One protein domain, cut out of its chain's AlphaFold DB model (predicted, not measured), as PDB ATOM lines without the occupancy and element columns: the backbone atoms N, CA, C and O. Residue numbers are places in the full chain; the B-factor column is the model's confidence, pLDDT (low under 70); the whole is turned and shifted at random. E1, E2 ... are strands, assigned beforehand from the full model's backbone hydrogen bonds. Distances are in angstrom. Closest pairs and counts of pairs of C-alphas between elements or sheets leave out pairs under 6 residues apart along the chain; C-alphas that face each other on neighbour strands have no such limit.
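AT A GLANCE: This is residues 100 to 219 of the 322 residues of an uncharacterized protein of Entamoeba invadens IP1 (UniProt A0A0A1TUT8). Look for a sandwich of two twisted sheets face to face: the six-stranded sheet E5 E6 E7 E11 E10 E8 makes one layer and the five-stranded sheet E1 E2 E3 E4 E9 the other, their strands at 27 degrees. The larger sheet curls as it crosses from E5 to E8, the way across it turning by 45 degrees, while the smaller turns by 7 degrees. The printed part has 120 residues with eleven named strands, E1 to E11 in order along the chain, and no named helix; the class is all strand. Both sheets are mixed, in the orders just given. The whole is compact, with a radius of gyration of the C-alphas of 13.4 A, and rounded, spanning 38 by 31 by 24 A.

IN THESE COORDINATES: Start in the larger sheet at C-alpha 147, (-85.047, 9.313, 14.609), where E5, residues 147 to 152, begins its 16.3 A. Beside it find E6, residues 155 to 160, 16.5 A, then E7, 164 to 168, E11, 212 to 216, E10, 197 to 201, and E8, 178 to 181. E11 ends at C-alpha 216, (-92.440, 16.511, 5.043). In the other sheet, E1 is residues 101 to 104, beginning at (-76.779, 14.292, 22.731); E2, 111 to 118, runs 23.5 A, E3, 121 to 128, runs 23.0 A, E4, 136 to 141, runs 16.3 A, and E9 is 186 to 190.

HOW THE PARTS SIT: E5, E6 and E7 form a meander, each strand the antiparallel neighbour of the one before; check N 150 and O 157, 2.8 A, and N 156 and O 167, 2.9 A. E11 is antiparallel to E7, with N 166 and O 214 at 3.0 A, and forms a hairpin with E10, with N 213 and O 198 at 2.8 A. E8, an edge strand, is parallel to E10, with N 180 and O 199 at 2.9 A. Across the sandwich, the closest C-alphas of E1 and E5, those of Leu 103 and Ile 151, are 7.0 A apart. E1 to E4 form the second meander: look at N 103 and O 113, 2.8 A, N 114 and O 125, 2.9 A, and N 124 and O 138, 2.9 A. E9 is parallel to E4, with N 139 and O 187 at 2.8 A. E8 and E9 are only just apart, closest 8.0 A.

THE WHOLE: The C-alphas farthest apart, Lys 131 and Pro 219, are 41.2 A apart. The printed part has no cut, and no link is long. Mean pLDDT of the printed part is 71.8; 46 residues are under 70, among them 104 to 109, 169 to 177 and 204 to 209.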
ATOM      1  N   LEU A 100     -78.359  13.803  27.269       70.50
ATOM      2  CA  LEU A 100     -78.061  14.855  26.300       70.50
ATOM      3  C   LEU A 100     -77.167  14.320  25.172       70.50
ATOM      4  O   LEU A 100     -76.093  13.771  25.417       70.50
ATOM      5  N   HIS A 101     -77.577  14.548  23.927       74.56
ATOM      6  CA  HIS A 101     -76.779  14.292  22.731       74.56
ATOM      7  C   HIS A 101     -76.311  15.616  22.120       74.56
ATOM      8  O   HIS A 101     -77.093  16.559  22.031       74.56
ATOM      9  N   ILE A 102     -75.052  15.688  21.680       71.25
ATOM     10  CA  ILE A 102     -74.427  16.908  21.145       71.25
ATOM     11  C   ILE A 102     -73.836  16.619  19.762       71.25
ATOM     12  O   ILE A 102     -73.142  15.619  19.578       71.25
ATOM     13  N   LEU A 103     -74.083  17.513  18.805       70.69
ATOM     14  CA  LEU A 103     -73.588  17.463  17.432       70.69
ATOM     15  C   LEU A 103     -72.900  18.786  17.075       70.69
ATOM     16  O   LEU A 103     -73.477  19.854  17.267       70.69
ATOM     17  N   PHE A 104     -71.691  18.705  16.520       69.88
ATOM     18  CA  PHE A 104     -70.884  19.859  16.108       69.88
ATOM     19  C   PHE A 104     -70.926  20.050  14.594       69.88
ATOM     20  O   PHE A 104     -70.795  19.082  13.839       69.88
ATOM     21  N   GLU A 105     -71.055  21.296  14.137       65.25
ATOM     22  CA  GLU A 105     -71.034  21.610  12.712       65.25
ATOM     23  C   GLU A 105     -69.606  21.699  12.155       65.25
ATOM     24  O   GLU A 105     -69.079  22.768  11.848       65.25
ATOM     25  N   ASN A 106     -69.005  20.529  11.934       56.59
ATOM     26  CA  ASN A 106     -67.700  20.391  11.284       56.59
ATOM     27  C   ASN A 106     -66.546  20.999  12.110       56.59
ATOM     28  O   ASN A 106     -66.665  21.300  13.294       56.59
ATOM     29  N   VAL A 107     -65.389  21.114  11.464       50.78
ATOM     30  CA  VAL A 107     -64.152  21.719  11.969       50.78
ATOM     31  C   VAL A 107     -64.191  23.257  11.865       50.78
ATOM     32  O   VAL A 107     -63.431  23.933  12.541       50.78
ATOM     33  N   ASN A 108     -65.068  23.840  11.039       50.97
ATOM     34  CA  ASN A 108     -64.946  25.253  10.644       50.97
ATOM     35  C   ASN A 108     -66.094  26.173  11.098       50.97
ATOM     36  O   ASN A 108     -65.946  27.384  10.954       50.97
ATOM     37  N   ASN A 109     -67.216  25.645  11.602       59.72
ATOM     38  CA  ASN A 109     -68.371  26.461  11.991       59.72
ATOM     39  C   ASN A 109     -68.647  26.349  13.496       59.72
ATOM     40  O   ASN A 109     -68.575  25.276  14.088       59.72
ATOM     41  N   ASN A 110     -69.024  27.474  14.103       71.56
ATOM     42  CA  ASN A 110     -69.253  27.604  15.545       71.56
ATOM     43  C   ASN A 110     -70.585  26.998  16.024       71.56
ATOM     44  O   ASN A 110     -70.991  27.254  17.152       71.56
ATOM     45  N   ASN A 111     -71.293  26.231  15.196       74.75
ATOM     46  CA  ASN A 111     -72.664  25.821  15.481       74.75
ATOM     47  C   ASN A 111     -72.703  24.459  16.183       74.75
ATOM     48  O   ASN A 111     -72.030  23.505  15.780       74.75
ATOM     49  N   VAL A 112     -73.537  24.357  17.215       78.00
ATOM     50  CA  VAL A 112     -73.738  23.146  18.010       78.00
ATOM     51  C   VAL A 112     -75.228  22.884  18.164       78.00
ATOM     52  O   VAL A 112     -75.983  23.756  18.589       78.00
ATOM     53  N   VAL A 113     -75.658  21.664  17.854       80.12
ATOM     54  CA  VAL A 113     -77.007  21.180  18.159       80.12
ATOM     55  C   VAL A 113     -76.928  20.260  19.361       80.12
ATOM     56  O   VAL A 113     -76.238  19.243  19.322       80.12
ATOM     57  N   VAL A 114     -77.669  20.593  20.412       81.50
ATOM     58  CA  VAL A 114     -77.904  19.702  21.549       81.50
ATOM     59  C   VAL A 114     -79.349  19.233  21.507       81.50
ATOM     60  O   VAL A 114     -80.249  20.022  21.227       81.50
ATOM     61  N   TYR A 115     -79.595  17.956  21.780       84.44
ATOM     62  CA  TYR A 115     -80.949  17.424  21.848       84.44
ATOM     63  C   TYR A 115     -81.107  16.331  22.904       84.44
ATOM     64  O   TYR A 115     -80.155  15.640  23.265       84.44
ATOM     65  N   HIS A 116     -82.340  16.157  23.372       82.69
ATOM     66  CA  HIS A 116     -82.778  15.006  24.153       82.69
ATOM     67  C   HIS A 116     -84.215  14.634  23.773       82.69
ATOM     68  O   HIS A 116     -84.950  15.440  23.205       82.69
ATOM     69  N   TYR A 117     -84.621  13.406  24.085       78.12
ATOM     70  CA  TYR A 117     -85.970  12.921  23.810       78.12
ATOM     71  C   TYR A 117     -86.599  12.350  25.075       78.12
ATOM     72  O   TYR A 117     -86.035  11.465  25.717       78.12
ATOM     73  N   SER A 118     -87.777  12.861  25.412       77.81
ATOM     74  CA  SER A 118     -88.540  12.508  26.609       77.81
ATOM     75  C   SER A 118     -90.023  12.719  26.335       77.81
ATOM     76  O   SER A 118     -90.388  13.656  25.632       77.81
ATOM     77  N   ASN A 119     -90.894  11.868  26.885       77.44
ATOM     78  CA  ASN A 119     -92.355  12.033  26.813       77.44
ATOM     79  C   ASN A 119     -92.878  12.288  25.377       77.44
ATOM     80  O   ASN A 119     -93.666  13.200  25.132       77.44
ATOM     81  N   ASN A 120     -92.383  11.502  24.411       74.94
ATOM     82  CA  ASN A 120     -92.660  11.628  22.971       74.94
ATOM     83  C   ASN A 120     -92.397  13.023  22.370       74.94
ATOM     84  O   ASN A 120     -93.010  13.408  21.373       74.94
ATOM     85  N   THR A 121     -91.476  13.775  22.970       83.19
ATOM     86  CA  THR A 121     -91.067  15.112  22.539       83.19
ATOM     87  C   THR A 121     -89.557  15.140  22.342       83.19
ATOM     88  O   THR A 121     -88.788  14.783  23.237       83.19
ATOM     89  N   LEU A 122     -89.126  15.554  21.149       84.25
ATOM     90  CA  LEU A 122     -87.731  15.873  20.871       84.25
ATOM     91  C   LEU A 122     -87.499  17.339  21.232       84.25
ATOM     92  O   LEU A 122     -87.962  18.241  20.533       84.25
ATOM     93  N   HIS A 123     -86.764  17.562  22.313       85.44
ATOM     94  CA  HIS A 123     -86.269  18.878  22.679       85.44
ATOM     95  C   HIS A 123     -84.917  19.075  22.001       85.44
ATOM     96  O   HIS A 123     -83.972  18.326  22.252       85.44
ATOM     97  N   LEU A 124     -84.831  20.062  21.115       86.50
ATOM     98  CA  LEU A 124     -83.651  20.359  20.311       86.50
ATOM     99  C   LEU A 124     -83.276  21.823  20.503       86.50
ATOM    100  O   LEU A 124     -84.139  22.688  20.608       86.50
ATOM    101  N   SER A 125     -81.990  22.122  20.605       86.12
ATOM    102  CA  SER A 125     -81.504  23.478  20.840       86.12
ATOM    103  C   SER A 125     -80.238  23.746  20.054       86.12
ATOM    104  O   SER A 125     -79.350  22.898  19.968       86.12
ATOM    105  N   ILE A 126     -80.199  24.920  19.436       83.19
ATOM    106  CA  ILE A 126     -79.191  25.313  18.462       83.19
ATOM    107  C   ILE A 126     -78.419  26.485  19.057       83.19
ATOM    108  O   ILE A 126     -78.994  27.538  19.330       83.19
ATOM    109  N   LEU A 127     -77.130  26.262  19.300       79.94
ATOM    110  CA  LEU A 127     -76.211  27.153  20.006       79.94
ATOM    111  C   LEU A 127     -75.084  27.564  19.049       79.94
ATOM    112  O   LEU A 127     -74.659  26.748  18.230       79.94
ATOM    113  N   SER A 128     -74.576  28.792  19.153       78.38
ATOM    114  CA  SER A 128     -73.296  29.161  18.535       78.38
ATOM    115  C   SER A 128     -72.257  29.394  19.630       78.38
ATOM    116  O   SER A 128     -72.561  29.943  20.686       78.38
ATOM    117  N   LEU A 129     -71.009  28.993  19.379       71.38
ATOM    118  CA  LEU A 129     -69.863  29.253  20.261       71.38
ATOM    119  C   LEU A 129     -69.486  30.751  20.320       71.38
ATOM    120  O   LEU A 129     -68.645  31.161  21.121       71.38
ATOM    121  N   SER A 130     -70.136  31.582  19.500       68.94
ATOM    122  CA  SER A 130     -70.208  33.037  19.647       68.94
ATOM    123  C   SER A 130     -70.786  33.419  21.020       68.94
ATOM    124  O   SER A 130     -71.947  33.129  21.323       68.94
ATOM    125  N   LYS A 131     -69.997  34.137  21.836       59.03
ATOM    126  CA  LYS A 131     -70.395  34.631  23.175       59.03
ATOM    127  C   LYS A 131     -71.593  35.596  23.165       59.03
ATOM    128  O   LYS A 131     -72.129  35.892  24.227       59.03
ATOM    129  N   ASN A 132     -71.995  36.074  21.987       60.88
ATOM    130  CA  ASN A 132     -73.097  37.017  21.794       60.88
ATOM    131  C   ASN A 132     -74.315  36.366  21.109       60.88
ATOM    132  O   ASN A 132     -75.268  37.065  20.766       60.88
ATOM    133  N   SER A 133     -74.282  35.052  20.862       64.25
ATOM    134  CA  SER A 133     -75.390  34.353  20.215       64.25
ATOM    135  C   SER A 133     -76.542  34.093  21.185       64.25
ATOM    136  O   SER A 133     -76.344  33.751  22.351       64.25
ATOM    137  N   PHE A 134     -77.769  34.226  20.682       72.44
ATOM    138  CA  PHE A 134     -78.945  33.700  21.364       72.44
ATOM    139  C   PHE A 134     -79.166  32.244  20.938       72.44
ATOM    140  O   PHE A 134     -79.061  31.951  19.741       72.44
ATOM    141  N   PRO A 135     -79.471  31.335  21.881       78.44
ATOM    142  CA  PRO A 135     -79.857  29.975  21.551       78.44
ATOM    143  C   PRO A 135     -81.263  29.954  20.943       78.44
ATOM    144  O   PRO A 135     -82.136  30.724  21.345       78.44
ATOM    145  N   ALA A 136     -81.493  29.039  20.004       81.81
ATOM    146  CA  ALA A 136     -82.813  28.780  19.438       81.81
ATOM    147  C   ALA A 136     -83.315  27.400  19.881       81.81
ATOM    148  O   ALA A 136     -82.670  26.387  19.594       81.81
ATOM    149  N   HIS A 137     -84.458  27.352  20.567       85.94
ATOM    150  CA  HIS A 137     -84.993  26.134  21.179       85.94
ATOM    151  C   HIS A 137     -86.262  25.642  20.473       85.94
ATOM    152  O   HIS A 137     -87.165  26.417  20.156       85.94
ATOM    153  N   PHE A 138     -86.362  24.328  20.288       85.94
ATOM    154  CA  PHE A 138     -87.453  23.652  19.597       85.94
ATOM    155  C   PHE A 138     -87.990  22.512  20.461       85.94
ATOM    156  O   PHE A 138     -87.234  21.648  20.903       85.94
ATOM    157  N   SER A 139     -89.303  22.497  20.682       87.81
ATOM    158  CA  SER A 139     -90.022  21.431  21.379       87.81
ATOM    159  C   SER A 139     -90.910  20.708  20.367       87.81
ATOM    160  O   SER A 139     -92.011  21.162  20.051       87.81
ATOM    161  N   LEU A 140     -90.389  19.631  19.778       87.50
ATOM    162  CA  LEU A 140     -91.031  18.896  18.688       87.50
ATOM    163  C   LEU A 140     -91.786  17.691  19.261       87.50
ATOM    164  O   LEU A 140     -91.233  16.600  19.421       87.50
ATOM    165  N   SER A 141     -93.053  17.907  19.611       87.62
ATOM    166  CA  SER A 141     -93.925  16.873  20.172       87.62
ATOM    167  C   SER A 141     -94.463  15.927  19.095       87.62
ATOM    168  O   SER A 141     -94.695  16.327  17.954       87.62
ATOM    169  N   GLN A 142     -94.672  14.666  19.480       83.81
ATOM    170  CA  GLN A 142     -95.152  13.555  18.643       83.81
ATOM    171  C   GLN A 142     -94.171  13.084  17.546       83.81
ATOM    172  O   GLN A 142     -94.555  12.340  16.640       83.81
ATOM    173  N   VAL A 143     -92.883  13.438  17.658       73.75
ATOM    174  CA  VAL A 143     -91.798  12.828  16.865       73.75
ATOM    175  C   VAL A 143     -91.703  11.338  17.203       73.75
ATOM    176  O   VAL A 143     -91.570  10.972  18.365       73.75
ATOM    177  N   THR A 144     -91.751  10.468  16.194       69.19
ATOM    178  CA  THR A 144     -91.645   9.015  16.386       69.19
ATOM    179  C   THR A 144     -90.194   8.551  16.458       69.19
ATOM    180  O   THR A 144     -89.355   8.997  15.675       69.19
ATOM    181  N   GLN A 145     -89.906   7.602  17.350       64.75
ATOM    182  CA  GLN A 145     -88.650   6.851  17.340       64.75
ATOM    183  C   GLN A 145     -88.686   5.681  16.328       64.75
ATOM    184  O   GLN A 145     -89.766   5.167  16.029       64.75
ATOM    185  N   PRO A 146     -87.518   5.243  15.816       62.88
ATOM    186  CA  PRO A 146     -86.233   5.934  15.911       62.88
ATOM    187  C   PRO A 146     -86.225   7.208  15.057       62.88
ATOM    188  O   PRO A 146     -86.974   7.341  14.086       62.88
ATOM    189  N   PHE A 147     -85.332   8.127  15.406       65.69
ATOM    190  CA  PHE A 147     -85.047   9.313  14.609       65.69
ATOM    191  C   PHE A 147     -83.535   9.555  14.523       65.69
ATOM    192  O   PHE A 147     -82.744   8.956  15.252       65.69
ATOM    193  N   SER A 148     -83.117  10.433  13.618       65.94
ATOM    194  CA  SER A 148     -81.742  10.925  13.504       65.94
ATOM    195  C   SER A 148     -81.748  12.438  13.330       65.94
ATOM    196  O   SER A 148     -82.627  12.988  12.666       65.94
ATOM    197  N   VAL A 149     -80.779  13.104  13.957       69.94
ATOM    198  CA  VAL A 149     -80.612  14.561  13.929       69.94
ATOM    199  C   VAL A 149     -79.338  14.881  13.155       69.94
ATOM    200  O   VAL A 149     -78.288  14.302  13.426       69.94
ATOM    201  N   PHE A 150     -79.430  15.801  12.199       69.62
ATOM    202  CA  PHE A 150     -78.329  16.216  11.337       69.62
ATOM    203  C   PHE A 150     -78.185  17.736  11.360       69.62
ATOM    204  O   PHE A 150     -79.161  18.463  11.167       69.62
ATOM    205  N   ILE A 151     -76.956  18.207  11.555       70.81
ATOM    206  CA  ILE A 151     -76.578  19.618  11.462       70.81
ATOM    207  C   ILE A 151     -75.941  19.859  10.083       70.81
ATOM    208  O   ILE A 151     -75.014  19.153   9.692       70.81
ATOM    209  N   LEU A 152     -76.499  20.787   9.305       69.12
ATOM    210  CA  LEU A 152     -76.085  21.137   7.940       69.12
ATOM    211  C   LEU A 152     -75.904  22.657   7.851       69.12
ATOM    212  O   LEU A 152     -76.509  23.392   8.629       69.12
ATOM    213  N   LYS A 153     -75.149  23.139   6.853       70.06
ATOM    214  CA  LYS A 153     -74.603  24.513   6.842       70.06
ATOM    215  C   LYS A 153     -75.624  25.627   7.122       70.06
ATOM    216  O   LYS A 153     -75.322  26.599   7.806       70.06
ATOM    217  N   ASN A 154     -76.832  25.480   6.578       69.50
ATOM    218  CA  ASN A 154     -77.918  26.452   6.712       69.50
ATOM    219  C   ASN A 154     -79.190  25.833   7.335       69.50
ATOM    220  O   ASN A 154     -80.268  26.419   7.210       69.50
ATOM    221  N   SER A 155     -79.124  24.640   7.946       74.19
ATOM    222  CA  SER A 155     -80.321  23.952   8.459       74.19
ATOM    223  C   SER A 155     -80.040  22.797   9.420       74.19
ATOM    224  O   SER A 155     -79.094  22.042   9.220       74.19
ATOM    225  N   VAL A 156     -80.966  22.536  10.341       77.50
ATOM    226  CA  VAL A 156     -81.036  21.268  11.087       77.50
ATOM    227  C   VAL A 156     -82.132  20.391  10.499       77.50
ATOM    228  O   VAL A 156     -83.249  20.862  10.275       77.50
ATOM    229  N   LYS A 157     -81.827  19.110  10.267       74.81
ATOM    230  CA  LYS A 157     -82.811  18.099   9.861       74.81
ATOM    231  C   LYS A 157     -83.029  17.083  10.975       74.81
ATOM    232  O   LYS A 157     -82.070  16.502  11.476       74.81
ATOM    233  N   VAL A 158     -84.288  16.839  11.323       76.81
ATOM    234  CA  VAL A 158     -84.716  15.704  12.151       76.81
ATOM    235  C   VAL A 158     -85.485  14.755  11.248       76.81
ATOM    236  O   VAL A 158     -86.432  15.167  10.585       76.81
ATOM    237  N   ILE A 159     -85.089  13.488  11.211       68.44
ATOM    238  CA  ILE A 159     -85.710  12.477  10.351       68.44
ATOM    239  C   ILE A 159     -86.183  11.334  11.220       68.44
ATOM    240  O   ILE A 159     -85.423  10.836  12.040       68.44
ATOM    241  N   SER A 160     -87.422  10.914  11.017       71.12
ATOM    242  CA  SER A 160     -88.071   9.784  11.676       71.12
ATOM    243  C   SER A 160     -88.781   8.923  10.631       71.12
ATOM    244  O   SER A 160     -88.880   9.305   9.466       71.12
ATOM    245  N   SER A 161     -89.344   7.789  11.044       62.75
ATOM    246  CA  SER A 161     -90.173   6.938  10.176       62.75
ATOM    247  C   SER A 161     -91.439   7.618   9.621       62.75
ATOM    248  O   SER A 161     -92.028   7.095   8.680       62.75
ATOM    249  N   ARG A 162     -91.868   8.765  10.176       69.19
ATOM    250  CA  ARG A 162     -93.095   9.487   9.769       69.19
ATOM    251  C   ARG A 162     -92.899  10.942   9.346       69.19
ATOM    252  O   ARG A 162     -93.790  11.499   8.712       69.19
ATOM    253  N   HIS A 163     -91.765  11.556   9.674       73.81
ATOM    254  CA  HIS A 163     -91.524  12.983   9.437       73.81
ATOM    255  C   HIS A 163     -90.055  13.247   9.092       73.81
ATOM    256  O   HIS A 163     -89.164  12.840   9.843       73.81
ATOM    257  N   ILE A 164     -89.823  13.986   8.008       73.75
ATOM    258  CA  ILE A 164     -88.601  14.751   7.745       73.75
ATOM    259  C   ILE A 164     -88.923  16.202   8.121       73.75
ATOM    260  O   ILE A 164     -89.790  16.828   7.519       73.75
ATOM    261  N   ILE A 165     -88.246  16.734   9.131       80.25
ATOM    262  CA  ILE A 165     -88.441  18.093   9.645       80.25
ATOM    263  C   ILE A 165     -87.170  18.878   9.335       80.25
ATOM    264  O   ILE A 165     -86.092  18.471   9.771       80.25
ATOM    265  N   THR A 166     -87.269  19.992   8.605       80.31
ATOM    266  CA  THR A 166     -86.105  20.836   8.267       80.31
ATOM    267  C   THR A 166     -86.273  22.245   8.824       80.31
ATOM    268  O   THR A 166     -87.010  23.049   8.261       80.31
ATOM    269  N   ILE A 167     -85.533  22.566   9.886       82.50
ATOM    270  CA  ILE A 167     -85.393  23.920  10.447       82.50
ATOM    271  C   ILE A 167     -84.326  24.653   9.625       82.50
ATOM    272  O   ILE A 167     -83.209  24.146   9.519       82.50
ATOM    273  N   ARG A 168     -84.618  25.821   9.035       76.31
ATOM    274  CA  ARG A 168     -83.665  26.563   8.179       76.31
ATOM    275  C   ARG A 168     -83.197  27.871   8.819       76.31
ATOM    276  O   ARG A 168     -84.007  28.702   9.217       76.31
ATOM    277  N   PHE A 169     -81.879  28.066   8.840       68.06
ATOM    278  CA  PHE A 169     -81.216  29.290   9.304       68.06
ATOM    279  C   PHE A 169     -81.284  30.419   8.277       68.06
ATOM    280  O   PHE A 169     -81.284  31.583   8.645       68.06
ATOM    281  N   THR A 170     -81.345  30.096   6.984       60.06
ATOM    282  CA  THR A 170     -81.555  31.079   5.913       60.06
ATOM    283  C   THR A 170     -82.364  30.479   4.770       60.06
ATOM    284  O   THR A 170     -82.160  29.323   4.400       60.06
ATOM    285  N   CYS A 171     -83.281  31.282   4.225       43.56
ATOM    286  CA  CYS A 171     -83.752  31.335   2.834       43.56
ATOM    287  C   CYS A 171     -84.947  32.304   2.752       43.56
ATOM    288  O   CYS A 171     -85.548  32.648   3.774       43.56
ATOM    289  N   GLN A 172     -85.294  32.732   1.533       45.34
ATOM    290  CA  GLN A 172     -86.530  33.477   1.267       45.34
ATOM    291  C   GLN A 172     -87.769  32.670   1.707       45.34
ATOM    292  O   GLN A 172     -87.725  31.436   1.672       45.34
ATOM    293  N   PRO A 173     -88.867  33.336   2.115       46.03
ATOM    294  CA  PRO A 173     -90.102  32.646   2.459       46.03
ATOM    295  C   PRO A 173     -90.644  31.891   1.243       46.03
ATOM    296  O   PRO A 173     -90.779  32.457   0.158       46.03
ATOM    297  N   LEU A 174     -90.985  30.620   1.447       53.25
ATOM    298  CA  LEU A 174     -91.866  29.906   0.533       53.25
ATOM    299  C   LEU A 174     -93.271  30.525   0.613       53.25
ATOM    300  O   LEU A 174     -93.667  31.060   1.653       53.25
ATOM    301  N   GLN A 175     -94.009  30.463  -0.493       53.97
ATOM    302  CA  GLN A 175     -95.433  30.794  -0.505       53.97
ATOM    303  C   GLN A 175     -96.220  29.741   0.305       53.97
ATOM    304  O   GLN A 175     -95.723  28.640   0.545       53.97
ATOM    305  N   ASP A 176     -97.421  30.109   0.752       60.00
ATOM    306  CA  ASP A 176     -98.371  29.242   1.473       60.00
ATOM    307  C   ASP A 176     -97.837  28.634   2.787       60.00
ATOM    308  O   ASP A 176     -97.947  27.439   3.065       60.00
ATOM    309  N   CYS A 177     -97.268  29.506   3.625       68.06
ATOM    310  CA  CYS A 177     -96.704  29.176   4.932       68.06
ATOM    311  C   CYS A 177     -97.576  29.681   6.096       68.06
ATOM    312  O   CYS A 177     -97.878  30.875   6.175       68.06
ATOM    313  N   GLU A 178     -97.910  28.802   7.045       74.62
ATOM    314  CA  GLU A 178     -98.505  29.192   8.331       74.62
ATOM    315  C   GLU A 178     -97.501  30.043   9.122       74.62
ATOM    316  O   GLU A 178     -96.297  29.803   9.054       74.62
ATOM    317  N   CYS A 179     -97.963  31.052   9.859       73.44
ATOM    318  CA  CYS A 179     -97.089  31.972  10.585       73.44
ATOM    319  C   CYS A 179     -97.207  31.770  12.098       73.44
ATOM    320  O   CYS A 179     -98.278  31.987  12.658       73.44
ATOM    321  N   ILE A 180     -96.091  31.451  12.759       74.94
ATOM    322  CA  ILE A 180     -95.994  31.415  14.223       74.94
ATOM    323  C   ILE A 180     -95.011  32.468  14.746       74.94
ATOM    324  O   ILE A 180     -94.003  32.795  14.111       74.94
ATOM    325  N   THR A 181     -95.285  32.981  15.941       73.38
ATOM    326  CA  THR A 181     -94.386  33.875  16.680       73.38
ATOM    327  C   THR A 181     -93.695  33.076  17.776       73.38
ATOM    328  O   THR A 181     -94.366  32.461  18.604       73.38
ATOM    329  N   ALA A 182     -92.364  33.066  17.788       70.44
ATOM    330  CA  ALA A 182     -91.596  32.414  18.841       70.44
ATOM    331  C   ALA A 182     -91.722  33.190  20.160       70.44
ATOM    332  O   ALA A 182     -91.647  34.420  20.179       70.44
ATOM    333  N   SER A 183     -91.866  32.469  21.272       71.25
ATOM    334  CA  SER A 183     -91.867  33.062  22.612       71.25
ATOM    335  C   SER A 183     -90.516  32.800  23.263       71.25
ATOM    336  O   SER A 183     -90.125  31.646  23.391       71.25
ATOM    337  N   GLN A 184     -89.788  33.849  23.660       66.69
ATOM    338  CA  GLN A 184     -88.510  33.725  24.390       66.69
ATOM    339  C   GLN A 184     -87.454  32.841  23.678       66.69
ATOM    340  O   GLN A 184     -86.742  32.076  24.320       66.69
ATOM    341  N   ASN A 185     -87.367  32.922  22.342       70.50
ATOM    342  CA  ASN A 185     -86.571  32.028  21.478       70.50
ATOM    343  C   ASN A 185     -86.929  30.523  21.563       70.50
ATOM    344  O   ASN A 185     -86.143  29.666  21.156       70.50
ATOM    345  N   VAL A 186     -88.136  30.193  22.031       75.94
ATOM    346  CA  VAL A 186     -88.707  28.840  22.029       75.94
ATOM    347  C   VAL A 186     -89.809  28.726  20.971       75.94
ATOM    348  O   VAL A 186     -90.701  29.573  20.872       75.94
ATOM    349  N   VAL A 187     -89.765  27.638  20.200       83.62
ATOM    350  CA  VAL A 187     -90.814  27.201  19.270       83.62
ATOM    351  C   VAL A 187     -91.299  25.811  19.674       83.62
ATOM    352  O   VAL A 187     -90.535  24.848  19.659       83.62
ATOM    353  N   SER A 188     -92.583  25.689  20.006       82.69
ATOM    354  CA  SER A 188     -93.232  24.408  20.314       82.69
ATOM    355  C   SER A 188     -94.141  23.993  19.163       82.69
ATOM    356  O   SER A 188     -94.968  24.788  18.726       82.69
ATOM    357  N   LEU A 189     -93.998  22.756  18.684       83.50
ATOM    358  CA  LEU A 189     -94.759  22.203  17.562       83.50
ATOM    359  C   LEU A 189     -95.322  20.818  17.891       83.50
ATOM    360  O   LEU A 189     -94.714  20.041  18.629       83.50
ATOM    361  N   ASN A 190     -96.452  20.483  17.271       81.31
ATOM    362  CA  ASN A 190     -96.911  19.105  17.115       81.31
ATOM    363  C   ASN A 190     -96.714  18.698  15.652       81.31
ATOM    364  O   ASN A 190     -97.295  19.304  14.754       81.31
ATOM    365  N   VAL A 191     -95.886  17.679  15.417       78.81
ATOM    366  CA  VAL A 191     -95.459  17.293  14.063       78.81
ATOM    367  C   VAL A 191     -96.514  16.502  13.280       78.81
ATOM    368  O   VAL A 191     -96.381  16.368  12.069       78.81
ATOM    369  N   ASN A 192     -97.573  16.021  13.947       73.38
ATOM    370  CA  ASN A 192     -98.713  15.355  13.302       73.38
ATOM    371  C   ASN A 192     -99.758  16.346  12.738       73.38
ATOM    372  O   ASN A 192    -100.749  15.914  12.147       73.38
ATOM    373  N   VAL A 193     -99.585  17.662  12.927       67.88
ATOM    374  CA  VAL A 193    -100.444  18.682  12.299       67.88
ATOM    375  C   VAL A 193    -100.087  18.791  10.812       67.88
ATOM    376  O   VAL A 193     -98.924  18.704  10.432       67.88
ATOM    377  N   THR A 194    -101.082  18.991   9.947       59.41
ATOM    378  CA  THR A 194    -100.944  18.948   8.476       59.41
ATOM    379  C   THR A 194    -100.131  20.096   7.855       59.41
ATOM    380  O   THR A 194    -100.000  20.165   6.628       59.41
ATOM    381  N   THR A 195     -99.566  20.988   8.668       62.31
ATOM    382  CA  THR A 195     -98.833  22.179   8.237       62.31
ATOM    383  C   THR A 195     -97.443  21.832   7.702       62.31
ATOM    384  O   THR A 195     -96.471  21.689   8.439       62.31
ATOM    385  N   ARG A 196     -97.332  21.758   6.371       67.75
ATOM    386  CA  ARG A 196     -96.071  21.470   5.659       67.75
ATOM    387  C   ARG A 196     -95.053  22.613   5.704       67.75
ATOM    388  O   ARG A 196     -93.860  22.373   5.525       67.75
ATOM    389  N   CYS A 197     -95.529  23.846   5.885       74.12
ATOM    390  CA  CYS A 197     -94.756  25.078   5.770       74.12
ATOM    391  C   CYS A 197     -95.041  25.976   6.984       74.12
ATOM    392  O   CYS A 197     -96.138  26.522   7.085       74.12
ATOM    393  N   ILE A 198     -94.070  26.135   7.890       74.50
ATOM    394  CA  ILE A 198     -94.189  26.984   9.084       74.50
ATOM    395  C   ILE A 198     -93.145  28.102   9.011       74.50
ATOM    396  O   ILE A 198     -91.943  27.864   9.142       74.50
ATOM    397  N   LYS A 199     -93.595  29.342   8.826       75.12
ATOM    398  CA  LYS A 199     -92.784  30.552   8.963       75.12
ATOM    399  C   LYS A 199     -92.697  30.934  10.437       75.12
ATOM    400  O   LYS A 199     -93.718  31.132  11.095       75.12
ATOM    401  N   VAL A 200     -91.478  31.103  10.934       75.75
ATOM    402  CA  VAL A 200     -91.218  31.552  12.306       75.75
ATOM    403  C   VAL A 200     -90.895  33.046  12.295       75.75
ATOM    404  O   VAL A 200     -90.179  33.538  11.422       75.75
ATOM    405  N   THR A 201     -91.428  33.788  13.265       72.88
ATOM    406  CA  THR A 201     -91.071  35.190  13.519       72.88
ATOM    407  C   THR A 201     -90.545  35.361  14.945       72.88
ATOM    408  O   THR A 201     -90.927  34.619  15.849       72.88
ATOM    409  N   GLY A 202     -89.625  36.310  15.150       63.72
ATOM    410  CA  GLY A 202     -89.023  36.606  16.458       63.72
ATOM    411  C   GLY A 202     -87.902  35.665  16.928       63.72
ATOM    412  O   GLY A 202     -87.245  35.991  17.909       63.72
ATOM    413  N   LEU A 203     -87.642  34.546  16.240       72.31
ATOM    414  CA  LEU A 203     -86.566  33.608  16.588       72.31
ATOM    415  C   LEU A 203     -85.234  33.994  15.925       72.31
ATOM    416  O   LEU A 203     -85.144  34.041  14.696       72.31
ATOM    417  N   LEU A 204     -84.194  34.217  16.733       66.31
ATOM    418  CA  LEU A 204     -82.841  34.547  16.270       66.31
ATOM    419  C   LEU A 204     -81.827  33.465  16.662       66.31
ATOM    420  O   LEU A 204     -81.895  32.907  17.752       66.31
ATOM    421  N   PHE A 205     -80.848  33.237  15.789       69.69
ATOM    422  CA  PHE A 205     -79.686  32.380  16.000       69.69
ATOM    423  C   PHE A 205     -78.426  33.105  15.507       69.69
ATOM    424  O   PHE A 205     -78.316  33.404  14.321       69.69
ATOM    425  N   ASP A 206     -77.501  33.435  16.414       65.38
ATOM    426  CA  ASP A 206     -76.285  34.227  16.121       65.38
ATOM    427  C   ASP A 206     -76.582  35.466  15.235       65.38
ATOM    428  O   ASP A 206     -76.015  35.676  14.164       65.38
ATOM    429  N   THR A 207     -77.585  36.252  15.655       64.69
ATOM    430  CA  THR A 207     -78.230  37.387  14.942       64.69
ATOM    431  C   THR A 207     -78.981  37.066  13.638       64.69
ATOM    432  O   THR A 207     -79.760  37.895  13.169       64.69
ATOM    433  N   THR A 208     -78.841  35.864  13.082       67.56
ATOM    434  CA  THR A 208     -79.560  35.421  11.878       67.56
ATOM    435  C   THR A 208     -80.992  34.992  12.235       67.56
ATOM    436  O   THR A 208     -81.172  34.210  13.170       67.56
ATOM    437  N   PRO A 209     -82.041  35.450  11.526       69.06
ATOM    438  CA  PRO A 209     -83.406  35.009  11.799       69.06
ATOM    439  C   PRO A 209     -83.640  33.577  11.309       69.06
ATOM    440  O   PRO A 209     -83.450  33.284  10.129       69.06
ATOM    441  N   ILE A 210     -84.142  32.698  12.180       71.31
ATOM    442  CA  ILE A 210     -84.657  31.393  11.747       71.31
ATOM    443  C   ILE A 210     -86.017  31.642  11.099       71.31
ATOM    444  O   ILE A 210     -87.003  31.898  11.786       71.31
ATOM    445  N   THR A 211     -86.062  31.618   9.767       68.31
ATOM    446  CA  THR A 211     -87.251  32.041   9.012       68.31
ATOM    447  C   THR A 211     -88.305  30.949   8.868       68.31
ATOM    448  O   THR A 211     -89.477  31.268   8.658       68.31
ATOM    449  N   PHE A 212     -87.911  29.672   8.923       76.25
ATOM    450  CA  PHE A 212     -88.723  28.595   8.358       76.25
ATOM    451  C   PHE A 212     -88.459  27.196   8.940       76.25
ATOM    452  O   PHE A 212     -87.313  26.824   9.203       76.25
ATOM    453  N   ILE A 213     -89.525  26.395   9.038       78.94
ATOM    454  CA  ILE A 213     -89.516  24.957   9.327       78.94
ATOM    455  C   ILE A 213     -90.417  24.239   8.300       78.94
ATOM    456  O   ILE A 213     -91.605  24.556   8.214       78.94
ATOM    457  N   SER A 214     -89.887  23.265   7.544       79.31
ATOM    458  CA  SER A 214     -90.727  22.311   6.787       79.31
ATOM    459  C   SER A 214     -91.027  21.061   7.602       79.31
ATOM    460  O   SER A 214     -90.183  20.606   8.378       79.31
ATOM    461  N   ILE A 215     -92.212  20.489   7.375       78.12
ATOM    462  CA  ILE A 215     -92.592  19.145   7.820       78.12
ATOM    463  C   ILE A 215     -93.036  18.361   6.582       78.12
ATOM    464  O   ILE A 215     -94.020  18.698   5.924       78.12
ATOM    465  N   GLU A 216     -92.276  17.326   6.244       72.44
ATOM    466  CA  GLU A 216     -92.440  16.511   5.043       72.44
ATOM    467  C   GLU A 216     -92.723  15.057   5.449       72.44
ATOM    468  O   GLU A 216     -91.970  14.454   6.216       72.44
ATOM    469  N   THR A 217     -93.813  14.475   4.945       70.38
ATOM    470  CA  THR A 217     -94.127  13.053   5.158       70.38
ATOM    471  C   THR A 217     -93.257  12.195   4.226       70.38
ATOM    472  O   THR A 217     -93.335  12.379   3.009       70.38
ATOM    473  N   PRO A 218     -92.427  11.267   4.741       60.84
ATOM    474  CA  PRO A 218     -91.636  10.360   3.919       60.84
ATOM    475  C   PRO A 218     -92.522   9.257   3.300       60.84
ATOM    476  O   PRO A 218     -93.669   9.075   3.717       60.84
ATOM    477  N   PRO A 219     -92.007   8.483   2.325       56.12
ATOM    478  CA  PRO A 219     -92.705   7.310   1.796       56.12
ATOM    479  C   PRO A 219     -93.054   6.291   2.900       56.12
ATOM    480  O   PRO A 219     -92.307   6.179   3.874       56.12
TER     481      PRO A 219